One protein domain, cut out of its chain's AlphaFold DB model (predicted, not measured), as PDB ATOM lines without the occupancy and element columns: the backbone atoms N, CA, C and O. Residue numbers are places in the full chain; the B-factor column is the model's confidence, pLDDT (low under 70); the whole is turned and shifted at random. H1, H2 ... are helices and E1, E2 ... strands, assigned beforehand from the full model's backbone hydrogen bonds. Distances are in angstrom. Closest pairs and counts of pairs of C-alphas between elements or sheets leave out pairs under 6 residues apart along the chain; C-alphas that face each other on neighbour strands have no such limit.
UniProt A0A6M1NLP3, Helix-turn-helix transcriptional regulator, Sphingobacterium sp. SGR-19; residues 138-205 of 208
ATOM      1  N   ASP A 138     369.787 207.708 178.861       57.47
ATOM      2  CA  ASP A 138     371.092 208.243 179.251       57.47
ATOM      3  C   ASP A 138     371.056 209.779 179.383       57.47
ATOM      4  O   ASP A 138     370.959 210.473 178.362       57.47
ATOM      5  N   PRO A 139     371.213 210.349 180.598       63.97
ATOM      6  CA  PRO A 139     371.431 211.781 180.745       63.97
ATOM      7  C   PRO A 139     372.715 212.176 180.010       63.97
ATOM      8  O   PRO A 139     373.798 211.623 180.226       63.97
ATOM      9  N   VAL A 140     372.611 213.155 179.114       75.44
ATOM     10  CA  VAL A 140     373.737 213.529 178.255       75.44
ATOM     11  C   VAL A 140     374.732 214.361 179.059       75.44
ATOM     12  O   VAL A 140     374.457 215.500 179.433       75.44
ATOM     13  N   PHE A 141     375.910 213.795 179.320       80.56
ATOM     14  CA  PHE A 141     377.017 214.501 179.961       80.56
ATOM     15  C   PHE A 141     377.975 215.098 178.925       80.56
ATOM     16  O   PHE A 141     378.560 214.380 178.113       80.56
ATOM     17  N   ILE A 142     378.191 216.409 179.001       84.06
ATOM     18  CA  ILE A 142     379.120 217.153 178.150       84.06
ATOM     19  C   ILE A 142     380.264 217.680 179.019       84.06
ATOM     20  O   ILE A 142     380.076 218.560 179.857       84.06
ATOM     21  N   ASP A 143     381.485 217.189 178.787       84.94
ATOM     22  CA  ASP A 143     382.671 217.524 179.595       84.94
ATOM     23  C   ASP A 143     383.269 218.925 179.304       84.94
ATOM     24  O   ASP A 143     384.485 219.134 179.329       84.94
ATOM     25  N   LYS A 144     382.417 219.918 179.029       87.69
ATOM     26  CA  LYS A 144     382.779 221.303 178.684       87.69
ATOM     27  C   LYS A 144     382.013 222.301 179.543       87.69
ATOM     28  O   LYS A 144     380.947 221.980 180.064       87.69
ATOM     29  N   TYR A 145     382.538 223.518 179.681       87.88
ATOM     30  CA  TYR A 145     381.767 224.608 180.280       87.88
ATOM     31  C   TYR A 145     380.640 225.028 179.347       87.88
ATOM     32  O   TYR A 145     380.861 225.066 178.143       87.88
ATOM     33  N   TYR A 146     379.483 225.416 179.892       84.38
ATOM     34  CA  TYR A 146     378.308 225.805 179.093       84.38
ATOM     35  C   TYR A 146     378.632 226.764 177.930       84.38
ATOM     36  O   TYR A 146     378.241 226.527 176.792       84.38
ATOM     37  N   LYS A 147     379.438 227.801 178.200       83.94
ATOM     38  CA  LYS A 147     379.869 228.801 177.206       83.94
ATOM     39  C   LYS A 147     380.692 228.237 176.034       83.94
ATOM     40  O   LYS A 147     380.811 228.901 175.013       83.94
ATOM     41  N   ASP A 148     381.289 227.061 176.209       87.25
ATOM     42  CA  ASP A 148     382.198 226.416 175.259       87.25
ATOM     43  C   ASP A 148     381.503 225.256 174.509       87.25
ATOM     44  O   ASP A 148     382.152 224.541 173.745       87.25
ATOM     45  N   ILE A 149     380.201 225.036 174.745       83.06
ATOM     46  CA  ILE A 149     379.398 224.004 174.074       83.06
ATOM     47  C   ILE A 149     378.861 224.564 172.762       83.06
ATOM     48  O   ILE A 149     378.074 225.518 172.758       83.06
ATOM     49  N   GLU A 150     379.256 223.939 171.657       81.19
ATOM     50  CA  GLU A 150     378.766 224.290 170.327       81.19
ATOM     51  C   GLU A 150     377.308 223.839 170.137       81.19
ATOM     52  O   GLU A 150     376.902 222.801 170.654       81.19
ATOM     53  N   ASP A 151     376.532 224.553 169.316       71.62
ATOM     54  CA  ASP A 151     375.131 224.214 168.997       71.62
ATOM     55  C   ASP A 151     374.923 222.757 168.565       71.62
ATOM     56  O   ASP A 151     373.904 222.155 168.880       71.62
ATOM     57  N   LYS A 152     375.894 222.177 167.850       68.38
ATOM     58  CA  LYS A 152     375.849 220.780 167.389       68.38
ATOM     59  C   LYS A 152     376.013 219.756 168.520       68.38
ATOM     60  O   LYS A 152     375.696 218.588 168.334       68.38
ATOM     61  N   GLU A 153     376.584 220.180 169.646       70.19
ATOM     62  CA  GLU A 153     376.797 219.370 170.849       70.19
ATOM     63  C   GLU A 153     375.620 219.494 171.818       70.19
ATOM     64  O   GLU A 153     375.439 218.636 172.679       70.19
ATOM     65  N   ARG A 154     374.803 220.543 171.661       70.75
ATOM     66  CA  ARG A 154     373.534 220.695 172.367       70.75
ATOM     67  C   ARG A 154     372.494 219.801 171.710       70.75
ATOM     68  O   ARG A 154     372.353 219.753 170.489       70.75
ATOM     69  N   LEU A 155     371.740 219.093 172.531       64.88
ATOM     70  CA  LEU A 155     370.646 218.258 172.066       64.88
ATOM     71  C   LEU A 155     369.343 219.038 172.249       64.88
ATOM     72  O   LEU A 155     368.860 219.214 173.365       64.88
ATOM     73  N   ASP A 156     368.794 219.519 171.134       54.31
ATOM     74  CA  ASP A 156     367.534 220.270 171.105       54.31
ATOM     75  C   ASP A 156     366.418 219.451 171.792       54.31
ATOM     76  O   ASP A 156     366.313 218.240 171.561       54.31
ATOM     77  N   GLU A 157     365.630 220.085 172.664       56.03
ATOM     78  CA  GLU A 157     364.583 219.465 173.510       56.03
ATOM     79  C   GLU A 157     365.061 218.519 174.639       56.03
ATOM     80  O   GLU A 157     364.236 217.814 175.214       56.03
ATOM     81  N   SER A 158     366.355 218.476 174.986       65.94
ATOM     82  CA  SER A 158     366.861 217.606 176.068       65.94
ATOM     83  C   SER A 158     367.338 218.364 177.309       65.94
ATOM     84  O   SER A 158     367.745 219.529 177.239       65.94
ATOM     85  N   ILE A 159     367.316 217.656 178.440       75.94
ATOM     86  CA  ILE A 159     368.028 218.037 179.654       75.94
ATOM     87  C   ILE A 159     369.437 217.434 179.572       75.94
ATOM     88  O   ILE A 159     369.586 216.232 179.365       75.94
ATOM     89  N   PHE A 160     370.481 218.245 179.731       81.44
ATOM     90  CA  PHE A 160     371.865 217.760 179.715       81.44
ATOM     91  C   PHE A 160     372.698 218.358 180.846       81.44
ATOM     92  O   PHE A 160     372.364 219.396 181.426       81.44
ATOM     93  N   ILE A 161     373.806 217.688 181.157       87.88
ATOM     94  CA  ILE A 161     374.721 218.044 182.241       87.88
ATOM     95  C   ILE A 161     376.019 218.581 181.641       87.88
ATOM     96  O   ILE A 161     376.635 217.926 180.804       87.88
ATOM     97  N   CYS A 162     376.476 219.751 182.084       88.81
ATOM     98  CA  CYS A 162     377.755 220.334 181.660       88.81
ATOM     99  C   CYS A 162     378.539 220.968 182.814       88.81
ATOM    100  O   CYS A 162     378.026 221.072 183.927       88.81
ATOM    101  N   LYS A 163     379.787 221.401 182.580       88.56
ATOM    102  CA  LYS A 163     380.613 222.037 183.618       88.56
ATOM    103  C   LYS A 163     380.135 223.453 183.941       88.56
ATOM    104  O   LYS A 163     379.895 224.277 183.052       88.56
ATOM    105  N   ALA A 164     380.088 223.777 185.227       85.62
ATOM    106  CA  ALA A 164     379.853 225.134 185.702       85.62
ATOM    107  C   ALA A 164     381.134 225.971 185.649       85.62
ATOM    108  O   ALA A 164     382.217 225.492 185.979       85.62
ATOM    109  N   LEU A 165     381.024 227.248 185.272       81.50
ATOM    110  CA  LEU A 165     382.161 228.164 185.366       81.50
ATOM    111  C   LEU A 165     382.531 228.407 186.839       81.50
ATOM    112  O   LEU A 165     381.634 228.728 187.627       81.50
ATOM    113  N   PRO A 166     383.825 228.343 187.210       75.50
ATOM    114  CA  PRO A 166     384.270 228.698 188.553       75.50
ATOM    115  C   PRO A 166     383.856 230.136 188.887       75.50
ATOM    116  O   PRO A 166     384.124 231.051 188.108       75.50
ATOM    117  N   GLN A 167     383.208 230.350 190.038       69.88
ATOM    118  CA  GLN A 167     382.890 231.695 190.530       69.88
ATOM    119  C   GLN A 167     383.570 231.957 191.868       69.88
ATOM    120  O   GLN A 167     383.377 231.227 192.840       69.88
ATOM    121  N   GLU A 168     384.355 233.028 191.911       70.88
ATOM    122  CA  GLU A 168     385.086 233.455 193.097       70.88
ATOM    123  C   GLU A 168     384.104 233.873 194.209       70.88
ATOM    124  O   GLU A 168     383.163 234.635 193.976       70.88
ATOM    125  N   GLY A 169     384.282 233.332 195.419       66.50
ATOM    126  CA  GLY A 169     383.458 233.670 196.588       66.50
ATOM    127  C   GLY A 169     382.045 233.065 196.629       66.50
ATOM    128  O   GLY A 169     381.240 233.487 197.459       66.50
ATOM    129  N   LYS A 170     381.719 232.087 195.771       63.28
ATOM    130  CA  LYS A 170     380.426 231.372 195.767       63.28
ATOM    131  C   LYS A 170     380.603 229.865 196.006       63.28
ATOM    132  O   LYS A 170     381.716 229.365 195.855       63.28
ATOM    133  N   PRO A 171     379.531 229.129 196.377       65.19
ATOM    134  CA  PRO A 171     379.592 227.673 196.470       65.19
ATOM    135  C   PRO A 171     380.077 227.082 195.143       65.19
ATOM    136  O   PRO A 171     379.579 227.459 194.078       65.19
ATOM    137  N   TYR A 172     381.067 226.193 195.218       72.88
ATOM    138  CA  TYR A 172     381.657 225.554 194.049       72.88
ATOM    139  C   TYR A 172     380.715 224.455 193.555       72.88
ATOM    140  O   TYR A 172     380.668 223.357 194.106       72.88
ATOM    141  N   PHE A 173     379.910 224.790 192.555       80.00
ATOM    142  CA  PHE A 173     379.195 223.801 191.762       80.00
ATOM    143  C   PHE A 173     380.104 223.417 190.604       80.00
ATOM    144  O   PHE A 173     380.662 224.301 189.961       80.00
ATOM    145  N   GLU A 174     380.265 222.123 190.357       83.12
ATOM    146  CA  GLU A 174     381.046 221.613 189.228       83.12
ATOM    147  C   GLU A 174     380.162 221.387 188.003       83.12
ATOM    148  O   GLU A 174     380.642 221.499 186.877       83.12
ATOM    149  N   TYR A 175     378.864 221.146 188.217       87.25
ATOM    150  CA  TYR A 175     377.936 220.700 187.187       87.25
ATOM    151  C   TYR A 175     376.679 221.572 187.118       87.25
ATOM    152  O   TYR A 175     376.146 222.030 188.135       87.25
ATOM    153  N   LEU A 176     376.198 221.791 185.899       88.44
ATOM    154  CA  LEU A 176     374.971 222.504 185.562       88.44
ATOM    155  C   LEU A 176     374.035 221.549 184.837       88.44
ATOM    156  O   LEU A 176     374.464 220.885 183.897       88.44
ATOM    157  N   VAL A 177     372.770 221.541 185.244       87.25
ATOM    158  CA  VAL A 177     371.690 220.904 184.490       87.25
ATOM    159  C   VAL A 177     371.004 221.982 183.664       87.25
ATOM    160  O   VAL A 177     370.501 222.967 184.213       87.25
ATOM    161  N   VAL A 178     371.024 221.814 182.347       84.50
ATOM    162  CA  VAL A 178     370.478 222.761 181.371       84.50
ATOM    163  C   VAL A 178     369.284 222.121 180.688       84.50
ATOM    164  O   VAL A 178     369.346 220.945 180.343       84.50
ATOM    165  N   ASN A 179     368.222 222.896 180.477       78.44
ATOM    166  CA  ASN A 179     367.078 222.477 179.678       78.44
ATOM    167  C   ASN A 179     366.836 223.492 178.558       78.44
ATOM    168  O   ASN A 179     366.290 224.569 178.790       78.44
ATOM    169  N   GLU A 180     367.215 223.127 177.335       70.25
ATOM    170  CA  GLU A 180     367.111 224.011 176.166       70.25
ATOM    171  C   GLU A 180     365.657 224.247 175.729       70.25
ATOM    172  O   GLU A 180     365.374 225.238 175.059       70.25
ATOM    173  N   SER A 181     364.700 223.414 176.164       62.91
ATOM    174  CA  SER A 181     363.273 223.676 175.909       62.91
ATOM    175  C   SER A 181     362.762 224.938 176.620       62.91
ATOM    176  O   SER A 181     361.746 225.505 176.219       62.91
ATOM    177  N   LEU A 182     363.486 225.411 177.643       58.16
ATOM    178  CA  LEU A 182     363.208 226.659 178.353       58.16
ATOM    179  C   LEU A 182     363.911 227.879 177.721       58.16
ATOM    180  O   LEU A 182     363.767 228.993 178.223       58.16
ATOM    181  N   GLY A 183     364.624 227.689 176.604       57.22
ATOM    182  CA  GLY A 183     365.380 228.719 175.892       57.22
ATOM    183  C   GLY A 183     366.863 228.767 176.271       57.22
ATOM    184  O   GLY A 183     367.285 228.207 177.284       57.22
ATOM    185  N   GLU A 184     367.650 229.464 175.445       54.66
ATOM    186  CA  GLU A 184     369.082 229.681 175.676       54.66
ATOM    187  C   GLU A 184     369.280 230.371 177.048       54.66
ATOM    188  O   GLU A 184     368.554 231.306 177.385       54.66
ATOM    189  N   ASP A 185     370.217 229.868 177.862       54.78
ATOM    190  CA  ASP A 185     370.605 230.352 179.206       54.78
ATOM    191  C   ASP A 185     369.794 229.897 180.447       54.78
ATOM    192  O   ASP A 185     370.088 230.345 181.563       54.78
ATOM    193  N   HIS A 186     368.838 228.964 180.339       64.88
ATOM    194  CA  HIS A 186     368.114 228.465 181.524       64.88
ATOM    195  C   HIS A 186     368.804 227.270 182.206       64.88
ATOM    196  O   HIS A 186     368.594 226.101 181.875       64.88
ATOM    197  N   PHE A 187     369.599 227.568 183.240       77.94
ATOM    198  CA  PHE A 187     370.063 226.567 184.207       77.94
ATOM    199  C   PHE A 187     368.902 226.139 185.107       77.94
ATOM    200  O   PHE A 187     368.366 226.959 185.854       77.94
ATOM    201  N   VAL A 188     368.550 224.857 185.079       80.69
ATOM    202  CA  VAL A 188     367.461 224.309 185.900       80.69
ATOM    203  C   VAL A 188     367.956 223.995 187.310       80.69
ATOM    204  O   VAL A 188     367.257 224.241 188.289       80.69
ATOM    205  N   ALA A 189     369.197 223.514 187.427       84.44
ATOM    206  CA  ALA A 189     369.830 223.220 188.708       84.44
ATOM    207  C   ALA A 189     371.366 223.218 188.620       84.44
ATOM    208  O   ALA A 189     371.957 223.216 187.536       84.44
ATOM    209  N   ARG A 190     372.024 223.247 189.787       89.31
ATOM    210  CA  ARG A 190     373.489 223.243 189.932       89.31
ATOM    211  C   ARG A 190     373.907 222.230 190.986       89.31
ATOM    212  O   ARG A 190     373.314 222.197 192.062       89.31
ATOM    213  N   PHE A 191     374.964 221.474 190.706       89.06
ATOM    214  CA  PHE A 191     375.417 220.380 191.561       89.06
ATOM    215  C   PHE A 191     376.927 220.411 191.770       89.06
ATOM    216  O   PHE A 191     377.696 220.811 190.896       89.06
ATOM    217  N   ALA A 192     377.353 220.001 192.963       86.94
ATOM    218  CA  ALA A 192     378.768 219.835 193.285       86.94
ATOM    219  C   ALA A 192     379.326 218.506 192.756       86.94
ATOM    220  O   ALA A 192     380.526 218.401 192.545       86.94
ATOM    221  N   ARG A 193     378.465 217.502 192.544       85.81
ATOM    222  CA  ARG A 193     378.834 216.165 192.068       85.81
ATOM    223  C   ARG A 193     378.033 215.799 190.826       85.81
ATOM    224  O   ARG A 193     376.891 216.237 190.681       85.81
ATOM    225  N   LYS A 194     378.634 214.988 189.958       83.50
ATOM    226  CA  LYS A 194     378.026 214.549 188.699       83.50
ATOM    227  C   LYS A 194     376.812 213.666 188.961       83.50
ATOM    228  O   LYS A 194     375.774 213.864 188.350       83.50
ATOM    229  N   GLU A 195     376.931 212.770 189.934       83.50
ATOM    230  CA  GLU A 195     375.913 211.774 190.270       83.50
ATOM    231  C   GLU A 195     374.628 212.433 190.791       83.50
ATOM    232  O   GLU A 195     373.527 211.973 190.506       83.50
ATOM    233  N   ASP A 196     374.755 213.551 191.519       86.75
ATOM    234  CA  ASP A 196     373.596 214.319 191.986       86.75
ATOM    235  C   ASP A 196     372.878 215.019 190.821       86.75
ATOM    236  O   ASP A 196     371.655 215.141 190.831       86.75
ATOM    237  N   ALA A 197     373.635 215.473 189.814       86.56
ATOM    238  CA  ALA A 197     373.068 216.050 188.603       86.56
ATOM    239  C   ALA A 197     372.348 214.986 187.768       86.56
ATOM    240  O   ALA A 197     371.239 215.236 187.315       86.56
ATOM    241  N   GLU A 198     372.939 213.799 187.615       84.81
ATOM    242  CA  GLU A 198     372.334 212.664 186.903       84.81
ATOM    243  C   GLU A 198     371.032 212.219 187.568       84.81
ATOM    244  O   GLU A 198     369.998 212.178 186.905       84.81
ATOM    245  N   ALA A 199     371.038 212.022 188.890       84.31
ATOM    246  CA  ALA A 199     369.836 211.666 189.642       84.31
ATOM    247  C   ALA A 199     368.729 212.732 189.534       84.31
ATOM    248  O   ALA A 199     367.539 212.415 189.568       84.31
ATOM    249  N   TYR A 200     369.102 214.009 189.407       86.12
ATOM    250  CA  TYR A 200     368.141 215.086 189.201       86.12
ATOM    251  C   TYR A 200     367.539 215.089 187.791       86.12
ATOM    252  O   TYR A 200     366.345 215.356 187.657       86.12
ATOM    253  N   VAL A 201     368.330 214.785 186.755       82.19
ATOM    254  CA  VAL A 201     367.811 214.615 185.388       82.19
ATOM    255  C   VAL A 201     366.838 213.440 185.340       82.19
ATOM    256  O   VAL A 201     365.710 213.622 184.893       82.19
ATOM    257  N   GLU A 202     367.215 212.293 185.912       80.62
ATOM    258  CA  GLU A 202     366.325 211.132 186.021       80.62
ATOM    259  C   GLU A 202     365.021 211.484 186.755       80.62
ATOM    260  O   GLU A 202     363.938 211.086 186.333       80.62
ATOM    261  N   TRP A 203     365.087 212.258 187.844       82.19
ATOM    262  CA  TRP A 203     363.886 212.697 188.557       82.19
ATOM    263  C   TRP A 203     362.991 213.612 187.709       82.19
ATOM    264  O   TRP A 203     361.776 213.431 187.720       82.19
ATOM    265  N   LEU A 204     363.567 214.566 186.969       75.44
ATOM    266  CA  LEU A 204     362.810 215.463 186.087       75.44
ATOM    267  C   LEU A 204     362.104 214.712 184.954       75.44
ATOM    268  O   LEU A 204     360.998 215.086 184.580       75.44
ATOM    269  N   GLU A 205     362.726 213.663 184.422       68.94
ATOM    270  CA  GLU A 205     362.156 212.845 183.345       68.94
ATOM    271  C   GLU A 205     361.032 211.912 183.825       68.94
ATOM    272  O   GLU A 205     360.202 211.490 183.023       68.94
TER     273      GLU A 205
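AT A GLANCE: This is residues 138 to 205 of the 208 residues of the protein "Helix-turn-helix transcriptional regulator" of Sphingobacterium sp. SGR-19 (UniProt A0A6M1NLP3). A strongly twisted sheet of four short strands has one helix, H1, packed on one face, running along its two inner strands in two layers. Long links join E1 to E2 and E2 to E3, the latter looping out to Gly 169, far from Asp 138. The printed part has 68 residues, with four named strands followed by one named helix; the sheet's order is E1 E2 E3 E4, mixed. The class is mixed, helices and strands, with under half of the residues in named elements. The whole is compact, with a radius of gyration of the C-alphas of 11.2 A and spans of 33 by 25 by 20 A.

HOW THE PARTS SIT: E2, residues 159 to 163, and E3, residues 175 to 179, form an antiparallel hairpin, with N 162 and O 176 2.9 A apart. E4, residues 187 to 191, forms another hairpin with E3, with N 177 and O 189 3.0 A apart; E2, E3 and E4 make a meander, each strand the antiparallel neighbour of the one before. Edge strand E1, residues 140 to 145, is parallel to E2, with N 142 and O 161 2.8 A apart. H1, residues 194 to 205, is on the sheet at a height of 8.7 A, over E2 and E3, at 9 degrees to E3 on the local plane. Its closest C-alphas to E3 are those of Lys 194 and Tyr 175, 6.3 A apart. Every O i to N i+4 pair in H1 is within hydrogen-bond range. E1 and E4 are apart.

IN THESE COORDINATES: E1 and E2 each measure 13.8 A, E3 13.3 A, E4 11.0 A and H1 16.8 A from first to last C-alpha. C-alpha 140 stands at (373.737, 213.529, 178.255) and C-alpha 205 at (362.156, 212.845, 183.345).

THE WHOLE: The C-alphas farthest apart, those of Asp 138 and Gly 169, are 33.2 A apart. The printed part has no cut. Low confidence includes residues 155 to 158 and 181 to 186.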